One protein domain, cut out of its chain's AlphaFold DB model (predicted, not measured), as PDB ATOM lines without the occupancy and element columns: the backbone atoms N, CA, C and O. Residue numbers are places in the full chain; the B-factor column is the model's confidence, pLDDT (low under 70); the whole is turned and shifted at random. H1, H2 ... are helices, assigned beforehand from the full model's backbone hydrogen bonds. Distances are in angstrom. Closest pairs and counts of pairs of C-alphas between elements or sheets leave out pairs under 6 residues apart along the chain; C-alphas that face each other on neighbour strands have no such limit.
ATOM      1  N   SER A  62       4.577  14.493  40.807       83.25
ATOM      2  CA  SER A  62       5.663  14.722  39.851       83.25
ATOM      3  C   SER A  62       6.920  13.947  40.237       83.25
ATOM      4  O   SER A  62       7.482  13.250  39.395       83.25
ATOM      5  N   LEU A  63       7.287  13.966  41.524       85.19
ATOM      6  CA  LEU A  63       8.367  13.165  42.105       85.19
ATOM      7  C   LEU A  63       8.143  11.672  41.836       85.19
ATOM      8  O   LEU A  63       8.972  11.014  41.211       85.19
ATOM      9  N   ARG A  64       6.974  11.132  42.216       87.25
ATOM     10  CA  ARG A  64       6.684   9.712  41.962       87.25
ATOM     11  C   ARG A  64       6.544   9.397  40.466       87.25
ATOM     12  O   ARG A  64       6.863   8.280  40.078       87.25
ATOM     13  N   ALA A  65       6.151  10.342  39.605       87.44
ATOM     14  CA  ALA A  65       6.163  10.138  38.153       87.44
ATOM     15  C   ALA A  65       7.589  10.076  37.561       87.44
ATOM     16  O   ALA A  65       7.840   9.218  36.712       87.44
ATOM     17  N   ARG A  66       8.538  10.901  38.042       86.94
ATOM     18  CA  ARG A  66       9.973  10.784  37.697       86.94
ATOM     19  C   ARG A  66      10.544   9.447  38.148       86.94
ATOM     20  O   ARG A  66      11.111   8.718  37.334       86.94
ATOM     21  N   GLN A  67      10.304   9.073  39.402       88.00
ATOM     22  CA  GLN A  67      10.715   7.777  39.939       88.00
ATOM     23  C   GLN A  67      10.128   6.597  39.150       88.00
ATOM     24  O   GLN A  67      10.849   5.641  38.889       88.00
ATOM     25  N   VAL A  68       8.862   6.657  38.713       88.44
ATOM     26  CA  VAL A  68       8.268   5.630  37.833       88.44
ATOM     27  C   VAL A  68       9.004   5.559  36.495       88.44
ATOM     28  O   VAL A  68       9.366   4.460  36.084       88.44
ATOM     29  N   LEU A  69       9.257   6.688  35.819       87.06
ATOM     30  CA  LEU A  69       9.993   6.701  34.545       87.06
ATOM     31  C   LEU A  69      11.389   6.077  34.692       87.06
ATOM     32  O   LEU A  69      11.774   5.237  33.880       87.06
ATOM     33  N   ARG A  70      12.115   6.425  35.762       86.25
ATOM     34  CA  ARG A  70      13.423   5.831  36.074       86.25
ATOM     35  C   ARG A  70      13.307   4.335  36.392       86.25
ATOM     36  O   ARG A  70      14.052   3.542  35.824       86.25
ATOM     37  N   PHE A  71      12.345   3.925  37.222       86.50
ATOM     38  CA  PHE A  71      12.148   2.524  37.612       86.50
ATOM     39  C   PHE A  71      11.768   1.630  36.419       86.50
ATOM     40  O   PHE A  71      12.303   0.530  36.294       86.50
ATOM     41  N   LEU A  72      10.927   2.111  35.491       84.12
ATOM     42  CA  LEU A  72      10.610   1.416  34.233       84.12
ATOM     43  C   LEU A  72      11.856   1.185  33.355       84.12
ATOM     44  O   LEU A  72      11.902   0.211  32.606       84.12
ATOM     45  N   HIS A  73      12.851   2.073  33.424       80.12
ATOM     46  CA  HIS A  73      14.089   1.981  32.644       80.12
ATOM     47  C   HIS A  73      15.237   1.267  33.385       80.12
ATOM     48  O   HIS A  73      16.181   0.822  32.724       80.12
ATOM     49  N   SER A  74      15.147   1.133  34.713       81.25
ATOM     50  CA  SER A  74      16.133   0.496  35.603       81.25
ATOM     51  C   SER A  74      16.421  -0.975  35.262       81.25
ATOM     52  O   SER A  74      15.803  -1.564  34.375       81.25
ATOM     53  N   GLU A  75      17.340  -1.606  35.996       75.31
ATOM     54  CA  GLU A  75      17.592  -3.051  35.913       75.31
ATOM     55  C   GLU A  75      16.414  -3.918  36.405       75.31
ATOM     56  O   GLU A  75      16.275  -5.074  36.000       75.31
ATOM     57  N   HIS A  76      15.494  -3.366  37.207       76.50
ATOM     58  CA  HIS A  76      14.369  -4.095  37.799       76.50
ATOM     59  C   HIS A  76      13.217  -4.393  36.813       76.50
ATOM     60  O   HIS A  76      12.093  -4.666  37.242       76.50
ATOM     61  N   ARG A  77      13.471  -4.389  35.491       65.75
ATOM     62  CA  ARG A  77      12.444  -4.529  34.432       65.75
ATOM     63  C   ARG A  77      11.523  -5.729  34.634       65.75
ATOM     64  O   ARG A  77      10.315  -5.577  34.544       65.75
ATOM     65  N   LYS A  78      12.058  -6.862  35.101       69.94
ATOM     66  CA  LYS A  78      11.300  -8.091  35.434       69.94
ATOM     67  C   LYS A  78      10.171  -7.892  36.467       69.94
ATOM     68  O   LYS A  78       9.209  -8.660  36.486       69.94
ATOM     69  N   ASN A  79      10.276  -6.877  37.331       69.38
ATOM     70  CA  ASN A  79       9.232  -6.463  38.283       69.38
ATOM     71  C   ASN A  79       8.349  -5.322  37.738       69.38
ATOM     72  O   ASN A  79       7.294  -5.029  38.307       69.38
ATOM     73  N   ALA A  80       8.766  -4.699  36.635       74.00
ATOM     74  CA  ALA A  80       8.130  -3.571  35.975       74.00
ATOM     75  C   ALA A  80       7.355  -3.935  34.694       74.00
ATOM     76  O   ALA A  80       6.425  -3.209  34.375       74.00
ATOM     77  N   ASP A  81       7.646  -5.035  33.989       74.12
ATOM     78  CA  ASP A  81       7.056  -5.371  32.675       74.12
ATOM     79  C   ASP A  81       5.512  -5.384  32.695       74.12
ATOM     80  O   ASP A  81       4.840  -4.788  31.851       74.12
ATOM     81  N   ALA A  82       4.927  -5.995  33.730       77.44
ATOM     82  CA  ALA A  82       3.476  -6.035  33.923       77.44
ATOM     83  C   ALA A  82       2.870  -4.682  34.360       77.44
ATOM     84  O   ALA A  82       1.656  -4.497  34.257       77.44
ATOM     85  N   SER A  83       3.693  -3.752  34.857       83.00
ATOM     86  CA  SER A  83       3.320  -2.355  35.114       83.00
ATOM     87  C   SER A  83       3.499  -1.491  33.865       83.00
ATOM     88  O   SER A  83       2.684  -0.611  33.624       83.00
ATOM     89  N   TYR A  84       4.518  -1.764  33.043       83.19
ATOM     90  CA  TYR A  84       4.748  -1.112  31.756       83.19
ATOM     91  C   TYR A  84       3.524  -1.302  30.861       83.19
ATOM     92  O   TYR A  84       2.969  -0.313  30.399       83.19
ATOM     93  N   GLN A  85       3.028  -2.541  30.729       82.56
ATOM     94  CA  GLN A  85       1.783  -2.839  30.006       82.56
ATOM     95  C   GLN A  85       0.554  -2.120  30.596       82.56
ATOM     96  O   GLN A  85      -0.291  -1.629  29.849       82.56
ATOM     97  N   ALA A  86       0.453  -2.034  31.929       82.44
ATOM     98  CA  ALA A  86      -0.658  -1.368  32.615       82.44
ATOM     99  C   ALA A  86      -0.634   0.167  32.473       82.44
ATOM    100  O   ALA A  86      -1.684   0.806  32.516       82.44
ATOM    101  N   ILE A  87       0.546   0.767  32.295       86.38
ATOM    102  CA  ILE A  87       0.697   2.200  32.024       86.38
ATOM    103  C   ILE A  87       0.538   2.469  30.524       86.38
ATOM    104  O   ILE A  87      -0.162   3.406  30.155       86.38
ATOM    105  N   SER A  88       1.109   1.640  29.644       85.25
ATOM    106  CA  SER A  88       1.051   1.844  28.191       85.25
ATOM    107  C   SER A  88      -0.353   1.673  27.607       85.25
ATOM    108  O   SER A  88      -0.637   2.257  26.568       85.25
ATOM    109  N   SER A  89      -1.239   0.908  28.256       84.69
ATOM    110  CA  SER A  89      -2.662   0.827  27.884       84.69
ATOM    111  C   SER A  89      -3.457   2.090  28.250       84.69
ATOM    112  O   SER A  89      -4.482   2.371  27.632       84.69
ATOM    113  N   VAL A  90      -2.977   2.868  29.225       83.44
ATOM    114  CA  VAL A  90      -3.603   4.100  29.738       83.44
ATOM    115  C   VAL A  90      -3.005   5.357  29.092       83.44
ATOM    116  O   VAL A  90      -3.705   6.343  28.856       83.44
ATOM    117  N   ASP A  91      -1.705   5.320  28.800       85.06
ATOM    118  CA  ASP A  91      -0.909   6.410  28.239       85.06
ATOM    119  C   ASP A  91       0.093   5.868  27.193       85.06
ATOM    120  O   ASP A  91       1.290   5.740  27.476       85.06
ATOM    121  N   PRO A  92      -0.368   5.514  25.975       82.12
ATOM    122  CA  PRO A  92       0.500   4.993  24.919       82.12
ATOM    123  C   PRO A  92       1.603   5.997  24.549       82.12
ATOM    124  O   PRO A  92       1.315   7.092  24.066       82.12
ATOM    125  N   GLY A  93       2.868   5.624  24.769       80.81
ATOM    126  CA  GLY A  93       4.036   6.500  24.581       80.81
ATOM    127  C   GLY A  93       4.450   7.310  25.821       80.81
ATOM    128  O   GLY A  93       5.448   8.039  25.766       80.81
ATOM    129  N   PHE A  94       3.760   7.129  26.953       87.38
ATOM    130  CA  PHE A  94       4.069   7.726  28.258       87.38
ATOM    131  C   PHE A  94       4.021   9.269  28.266       87.38
ATOM    132  O   PHE A  94       4.787   9.915  28.982       87.38
ATOM    133  N   TYR A  95       3.173   9.886  27.435       86.38
ATOM    134  CA  TYR A  95       3.118  11.344  27.264       86.38
ATOM    135  C   TYR A  95       2.505  12.065  28.470       86.38
ATOM    136  O   TYR A  95       3.015  13.108  28.881       86.38
ATOM    137  N   ARG A  96       1.447  11.504  29.072       86.12
ATOM    138  CA  ARG A  96       0.843  12.014  30.316       86.12
ATOM    139  C   ARG A  96       1.774  11.801  31.505       86.12
ATOM    140  O   ARG A  96       1.883  12.689  32.344       86.12
ATOM    141  N   LEU A  97       2.484  10.672  31.553       86.94
ATOM    142  CA  LEU A  97       3.480  10.386  32.585       86.94
ATOM    143  C   LEU A  97       4.666  11.362  32.508       86.94
ATOM    144  O   LEU A  97       5.045  11.927  33.529       86.94
ATOM    145  N   LYS A  98       5.200  11.624  31.307       86.88
ATOM    146  CA  LYS A  98       6.254  12.632  31.072       86.88
ATOM    147  C   LYS A  98       5.788  14.047  31.425       86.88
ATOM    148  O   LYS A  98       6.527  14.773  32.080       86.88
ATOM    149  N   ALA A  99       4.559  14.418  31.054       85.06
ATOM    150  CA  ALA A  99       3.975  15.702  31.440       85.06
ATOM    151  C   ALA A  99       3.848  15.839  32.968       85.06
ATOM    152  O   ALA A  99       4.231  16.866  33.520       85.06
ATOM    153  N   LEU A 100       3.362  14.798  33.657       84.19
ATOM    154  CA  LEU A 100       3.224  14.774  35.118       84.19
ATOM    155  C   LEU A 100       4.582  14.845  35.838       84.19
ATOM    156  O   LEU A 100       4.689  15.490  36.877       84.19
ATOM    157  N   ALA A 101       5.616  14.207  35.287       81.69
ATOM    158  CA  ALA A 101       6.962  14.155  35.855       81.69
ATOM    159  C   ALA A 101       7.716  15.503  35.816       81.69
ATOM    160  O   ALA A 101       8.591  15.740  36.656       81.69
ATOM    161  N   ASN A 102       7.375  16.386  34.866       73.56
ATOM    162  CA  ASN A 102       8.041  17.654  34.502       73.56
ATOM    163  C   ASN A 102       9.518  17.546  34.045       73.56
ATOM    164  O   ASN A 102       9.943  18.343  33.216       73.56
ATOM    165  N   SER A 103      10.280  16.554  34.515       65.12
ATOM    166  CA  SER A 103      11.570  16.125  33.954       65.12
ATOM    167  C   SER A 103      11.563  14.607  33.720       65.12
ATOM    168  O   SER A 103      10.653  13.903  34.150       65.12
ATOM    169  N   SER A 104      12.575  14.085  33.029       61.91
ATOM    170  CA  SER A 104      12.904  12.647  32.998       61.91
ATOM    171  C   SER A 104      14.260  12.333  33.646       61.91
ATOM    172  O   SER A 104      14.654  11.170  33.695       61.91
ATOM    173  N   THR A 105      14.968  13.351  34.144       60.31
ATOM    174  CA  THR A 105      16.197  13.203  34.933       60.31
ATOM    175  C   THR A 105      15.881  13.126  36.423       60.31
ATOM    176  O   THR A 105      14.851  13.622  36.882       60.31
ATOM    177  N   GLU A 106      16.812  12.551  37.176       61.00
ATOM    178  CA  GLU A 106      16.918  12.748  38.620       61.00
ATOM    179  C   GLU A 106      17.171  14.233  38.955       61.00
ATOM    180  O   GLU A 106      17.585  15.016  38.092       61.00
ATOM    181  N   GLN A 107      16.880  14.619  40.197       63.16
ATOM    182  CA  GLN A 107      17.245  15.910  40.779       63.16
ATOM    183  C   GLN A 107      18.141  15.648  41.991       63.16
ATOM    184  O   GLN A 107      17.908  14.682  42.711       63.16
ATOM    185  N   ASP A 108      19.096  16.534  42.275       55.28
ATOM    186  CA  ASP A 108      20.147  16.320  43.293       55.28
ATOM    187  C   ASP A 108      19.631  16.160  44.743       55.28
ATOM    188  O   ASP A 108      20.396  15.848  45.651       55.28
ATOM    189  N   ASN A 109      18.328  16.378  44.961       62.31
ATOM    190  CA  ASN A 109      17.628  16.268  46.244       62.31
ATOM    191  C   ASN A 109      16.488  15.217  46.225       62.31
ATOM    192  O   ASN A 109      15.637  15.222  47.114       62.31
ATOM    193  N   GLU A 110      16.390  14.380  45.185       68.81
ATOM    194  CA  GLU A 110      15.299  13.409  45.005       68.81
ATOM    195  C   GLU A 110      15.518  12.144  45.860       68.81
ATOM    196  O   GLU A 110      16.576  11.526  45.821       68.81
ATOM    197  N   GLU A 111      14.499  11.741  46.633       74.81
ATOM    198  CA  GLU A 111      14.469  10.426  47.297       74.81
ATOM    199  C   GLU A 111      14.550   9.313  46.233       74.81
ATOM    200  O   GLU A 111      13.985   9.454  45.145       74.81
ATOM    201  N   GLU A 112      15.171   8.172  46.544       76.81
ATOM    202  CA  GLU A 112      15.042   6.979  45.700       76.81
ATOM    203  C   GLU A 112      13.569   6.503  45.643       76.81
ATOM    204  O   GLU A 112      12.711   6.888  46.450       76.81
ATOM    205  N   TRP A 113      13.224   5.668  44.661       85.38
ATOM    206  CA  TRP A 113      11.931   4.982  44.669       85.38
ATOM    207  C   TRP A 113      11.783   4.099  45.924       85.38
ATOM    208  O   TRP A 113      12.776   3.618  46.472       85.38
ATOM    209  N   PRO A 114      10.551   3.812  46.384       85.75
ATOM    210  CA  PRO A 114      10.348   2.939  47.533       85.75
ATOM    211  C   PRO A 114      11.012   1.574  47.308       85.75
ATOM    212  O   PRO A 114      10.659   0.868  46.365       85.75
ATOM    213  N   ALA A 115      11.924   1.160  48.192       84.06
ATOM    214  CA  ALA A 115      12.670  -0.100  48.053       84.06
ATOM    215  C   ALA A 115      11.764  -1.346  47.918       84.06
ATOM    216  O   ALA A 115      12.147  -2.352  47.325       84.06
ATOM    217  N   SER A 116      10.519  -1.272  48.399       84.12
ATOM    218  CA  SER A 116       9.500  -2.308  48.198       84.12
ATOM    219  C   SER A 116       9.083  -2.506  46.731       84.12
ATOM    220  O   SER A 116       8.564  -3.569  46.405       84.12
ATOM    221  N   TRP A 117       9.319  -1.546  45.831       86.94
ATOM    222  CA  TRP A 117       9.102  -1.712  44.386       86.94
ATOM    223  C   TRP A 117      10.139  -2.652  43.760       86.94
ATOM    224  O   TRP A 117       9.774  -3.496  42.940       86.94
ATOM    225  N   ALA A 118      11.406  -2.533  44.173       84.38
ATOM    226  CA  ALA A 118      12.490  -3.414  43.749       84.38
ATOM    227  C   ALA A 118      12.384  -4.793  44.423       84.38
ATOM    228  O   ALA A 118      12.394  -5.817  43.742       84.38
ATOM    229  N   ASN A 119      12.215  -4.809  45.751       80.50
ATOM    230  CA  ASN A 119      12.337  -6.017  46.570       80.50
ATOM    231  C   ASN A 119      11.100  -6.933  46.512       80.50
ATOM    232  O   ASN A 119      11.243  -8.154  46.528       80.50
ATOM    233  N   ASN A 120       9.884  -6.375  46.425       80.19
ATOM    234  CA  ASN A 120       8.650  -7.160  46.513       80.19
ATOM    235  C   ASN A 120       7.968  -7.282  45.143       80.19
ATOM    236  O   ASN A 120       7.341  -6.342  44.638       80.19
ATOM    237  N   ARG A 121       8.036  -8.481  44.550       76.88
ATOM    238  CA  ARG A 121       7.432  -8.779  43.243       76.88
ATOM    239  C   ARG A 121       5.940  -8.424  43.231       76.88
ATOM    240  O   ARG A 121       5.144  -8.995  43.968       76.88
ATOM    241  N   GLY A 122       5.558  -7.494  42.356       80.38
ATOM    242  CA  GLY A 122       4.172  -7.051  42.188       80.38
ATOM    243  C   GLY A 122       3.726  -5.890  43.088       80.38
ATOM    244  O   GLY A 122       2.683  -5.302  42.802       80.38
ATOM    245  N   THR A 123       4.504  -5.470  44.097       86.00
ATOM    246  CA  THR A 123       4.172  -4.274  44.897       86.00
ATOM    247  C   THR A 123       4.161  -3.012  44.034       86.00
ATOM    248  O   THR A 123       3.218  -2.227  44.126       86.00
ATOM    249  N   PHE A 124       5.124  -2.866  43.116       88.00
ATOM    250  CA  PHE A 124       5.122  -1.790  42.119       88.00
ATOM    251  C   PHE A 124       3.853  -1.806  41.244       88.00
ATOM    252  O   PHE A 124       3.188  -0.782  41.109       88.00
ATOM    253  N   LYS A 125       3.452  -2.977  40.722       86.62
ATOM    254  CA  LYS A 125       2.223  -3.144  39.918       86.62
ATOM    255  C   LYS A 125       0.961  -2.759  40.696       86.62
ATOM    256  O   LYS A 125       0.099  -2.060  40.169       86.62
ATOM    257  N   SER A 126       0.863  -3.185  41.956       87.06
ATOM    258  CA  SER A 126      -0.256  -2.821  42.834       87.06
ATOM    259  C   SER A 126      -0.313  -1.310  43.076       87.06
ATOM    260  O   SER A 126      -1.381  -0.703  42.961       87.06
ATOM    261  N   TRP A 127       0.839  -0.675  43.328       90.75
ATOM    262  CA  TRP A 127       0.929   0.774  43.512       90.75
ATOM    263  C   TRP A 127       0.548   1.552  42.242       90.75
ATOM    264  O   TRP A 127      -0.234   2.501  42.330       90.75
ATOM    265  N   VAL A 128       1.034   1.121  41.070       89.06
ATOM    266  CA  VAL A 128       0.707   1.706  39.758       89.06
ATOM    267  C   VAL A 128      -0.799   1.659  39.501       89.06
ATOM    268  O   VAL A 128      -1.405   2.706  39.276       89.06
ATOM    269  N   ASN A 129      -1.422   0.484  39.635       86.69
ATOM    270  CA  ASN A 129      -2.862   0.324  39.417       86.69
ATOM    271  C   ASN A 129      -3.704   1.121  40.433       86.69
ATOM    272  O   ASN A 129      -4.752   1.666  40.089       86.69
ATOM    273  N   SER A 130      -3.255   1.205  41.691       84.56
ATOM    274  CA  SER A 130      -4.008   1.861  42.769       84.56
ATOM    275  C   SER A 130      -3.920   3.390  42.754       84.56
ATOM    276  O   SER A 130      -4.852   4.042  43.234       84.56
ATOM    277  N   ASN A 131      -2.824   3.954  42.231       88.56
ATOM    278  CA  ASN A 131      -2.513   5.387  42.283       88.56
ATOM    279  C   ASN A 131      -2.302   5.968  40.880       88.56
ATOM    280  O   ASN A 131      -3.104   6.776  40.415       88.56
ATOM    281  N   LEU A 132      -1.247   5.532  40.186       87.38
ATOM    282  CA  LEU A 132      -0.802   6.151  38.939       87.38
ATOM    283  C   LEU A 132      -1.860   6.072  37.832       87.38
ATOM    284  O   LEU A 132      -2.108   7.069  37.159       87.38
ATOM    285  N   THR A 133      -2.546   4.937  37.681       85.75
ATOM    286  CA  THR A 133      -3.639   4.791  36.705       85.75
ATOM    287  C   THR A 133      -4.753   5.823  36.925       85.75
ATOM    288  O   THR A 133      -5.269   6.364  35.949       85.75
ATOM    289  N   LYS A 134      -5.081   6.177  38.177       86.12
ATOM    290  CA  LYS A 134      -6.064   7.234  38.497       86.12
ATOM    291  C   LYS A 134      -5.513   8.623  38.183       86.12
ATOM    292  O   LYS A 134      -6.198   9.442  37.575       86.12
ATOM    293  N   TRP A 135      -4.245   8.875  38.512       88.62
ATOM    294  CA  TRP A 135      -3.581  10.145  38.202       88.62
ATOM    295  C   TRP A 135      -3.484  10.417  36.696       88.62
ATOM    296  O   TRP A 135      -3.594  11.567  36.289       88.62
ATOM    297  N   LEU A 136      -3.326   9.380  35.866       85.69
ATOM    298  CA  LEU A 136      -3.250   9.499  34.404       85.69
ATOM    299  C   LEU A 136      -4.623   9.472  33.697       85.69
ATOM    300  O   LEU A 136      -4.683   9.788  32.505       85.69
ATOM    301  N   THR A 137      -5.715   9.117  34.390       82.38
ATOM    302  CA  THR A 137      -7.083   9.058  33.828       82.38
ATOM    303  C   THR A 137      -8.009  10.126  34.410       82.38
ATOM    304  O   THR A 137      -8.402  11.047  33.695       82.38
ATOM    305  N   THR A 138      -8.352  10.019  35.694       80.50
ATOM    306  CA  THR A 138      -9.386  10.822  36.361       80.50
ATOM    307  C   THR A 138      -8.846  12.113  36.968       80.50
ATOM    308  O   THR A 138      -9.513  13.140  36.902       80.50
ATOM    309  N   GLU A 139      -7.634  12.094  37.527       82.62
ATOM    310  CA  GLU A 139      -7.091  13.207  38.327       82.62
ATOM    311  C   GLU A 139      -6.039  14.059  37.586       82.62
ATOM    312  O   GLU A 139      -5.309  14.833  38.207       82.62
ATOM    313  N   LEU A 140      -5.940  13.927  36.259       82.81
ATOM    314  CA  LEU A 140      -5.012  14.713  35.440       82.81
ATOM    315  C   LEU A 140      -5.593  16.110  35.153       82.81
ATOM    316  O   LEU A 140      -6.681  16.226  34.577       82.81
ATOM    317  N   THR A 141      -4.870  17.168  35.527       85.12
ATOM    318  CA  THR A 141      -5.284  18.569  35.309       85.12
ATOM    319  C   THR A 141      -5.334  18.930  33.818       85.12
ATOM    320  O   THR A 141      -4.743  18.240  32.985       85.12
ATOM    321  N   ALA A 142      -6.042  20.011  33.468       85.44
ATOM    322  CA  ALA A 142      -6.116  20.507  32.088       85.44
ATOM    323  C   ALA A 142      -4.717  20.831  31.531       85.44
ATOM    324  O   ALA A 142      -4.298  20.226  30.553       85.44
ATOM    325  N   GLU A 143      -3.934  21.634  32.254       83.56
ATOM    326  CA  GLU A 143      -2.557  21.991  31.885       83.56
ATOM    327  C   GLU A 143      -1.663  20.764  31.600       83.56
ATOM    328  O   GLU A 143      -0.869  20.765  30.658       83.56
ATOM    329  N   LEU A 144      -1.807  19.679  32.374       84.06
ATOM    330  CA  LEU A 144      -1.060  18.438  32.146       84.06
ATOM    331  C   LEU A 144      -1.586  17.635  30.945       84.06
ATOM    332  O   LEU A 144      -0.792  16.981  30.267       84.06
ATOM    333  N   LYS A 145      -2.889  17.700  30.637       85.69
ATOM    334  CA  LYS A 145      -3.471  17.154  29.396       85.69
ATOM    335  C   LYS A 145      -2.980  17.926  28.167       85.69
ATOM    336  O   LYS A 145      -2.652  17.299  27.158       85.69
ATOM    337  N   ASP A 146      -2.846  19.244  28.272       86.12
ATOM    338  CA  ASP A 146      -2.358  20.111  27.196       86.12
ATOM    339  C   ASP A 146      -0.856  19.893  26.951       86.12
ATOM    340  O   ASP A 146      -0.440  19.637  25.820       86.12
ATOM    341  N   LYS A 147      -0.047  19.847  28.022       86.00
ATOM    342  CA  LYS A 147       1.375  19.452  27.969       86.00
ATOM    343  C   LYS A 147       1.563  18.059  27.359       86.00
ATOM    344  O   LYS A 147       2.389  17.896  26.464       86.00
ATOM    345  N   ALA A 148       0.775  17.065  27.777       86.25
ATOM    346  CA  ALA A 148       0.826  15.715  27.209       86.25
ATOM    347  C   ALA A 148       0.438  15.683  25.719       86.25
ATOM    348  O   ALA A 148       1.039  14.946  24.938       86.25
ATOM    349  N   SER A 149      -0.535  16.501  25.311       86.06
ATOM    350  CA  SER A 149      -0.958  16.619  23.910       86.06
ATOM    351  C   SER A 149       0.110  17.304  23.052       86.06
ATOM    352  O   SER A 149       0.406  16.829  21.958       86.06
ATOM    353  N   SER A 150       0.768  18.342  23.575       87.19
ATOM    354  CA  SER A 150       1.927  18.986  22.943       87.19
ATOM    355  C   SER A 150       3.095  18.007  22.751       87.19
ATOM    356  O   SER A 150       3.606  17.868  21.640       87.19
ATOM    357  N   LEU A 151       3.447  17.235  23.790       85.69
ATOM    358  CA  LEU A 151       4.473  16.181  23.721       85.69
ATOM    359  C   LEU A 151       4.125  15.069  22.715       85.69
ATOM    360  O   LEU A 151       5.011  14.551  22.037       85.69
ATOM    361  N   LYS A 152       2.844  14.701  22.597       88.19
ATOM    362  CA  LYS A 152       2.376  13.718  21.608       88.19
ATOM    363  C   LYS A 152       2.436  14.265  20.179       88.19
ATOM    364  O   LYS A 152       2.784  13.528  19.258       88.19
ATOM    365  N   ASN A 153       2.114  15.544  19.988       84.81
ATOM    366  CA  ASN A 153       2.123  16.184  18.676       84.81
ATOM    367  C   ASN A 153       3.552  16.415  18.165       84.81
ATOM    368  O   ASN A 153       3.830  16.074  17.018       84.81
ATOM    369  N   SER A 154       4.478  16.885  19.009       81.62
ATOM    370  CA  SER A 154       5.890  17.048  18.626       81.62
ATOM    371  C   SER A 154       6.585  15.710  18.337       81.62
ATOM    372  O   SER A 154       7.370  15.601  17.395       81.62
ATOM    373  N   ALA A 155       6.226  14.645  19.063       78.75
ATOM    374  CA  ALA A 155       6.659  13.286  18.738       78.75
ATOM    375  C   ALA A 155       6.093  12.766  17.400       78.75
ATOM    376  O   ALA A 155       6.716  11.908  16.776       78.75
TER     377      ALA A 155
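What this domain is: This is residues 62 to 155 of the 607 residues of an uncharacterized protein of Fusarium ambrosium (UniProt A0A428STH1). H2 and H5 run side by side with H1 slanting over them; crossed H3 and H6 form one end, and H4, residues 115 to 119, the other. Printed are 94 residues with six helices, H1 to H6, and no named strand: all helix. The whole is compact, radius of gyration of the C-alphas 12.8 A, spanning 36 by 31 by 23 A.

How they stand to each other: H1, residues 62 to 73, touches H3, residues 95 to 101, closest at C-alphas 62 and 101, 4.2 A. H2, residues 77 to 88, touches H5, residues 123 to 137, at a shallow tilt of 20 degrees, closest at C-alphas 83 and 125, 5.0 A. H6, residues 142 to 155, touches H3, closest at C-alphas 148 and 96, 4.8 A. Every O i to N i+4 pair is within hydrogen-bond range except in H2, 5 of 8, and H5, 9 of 11.

Where its parts are: C-alpha 62 is at (5.663, 14.722, 39.851), C-alpha 155 at (6.659, 13.286, 18.738).

The domain as a whole: Residues 102 to 114 make a long link; residues 77 to 79 and 103 to 110 are under pLDDT 70.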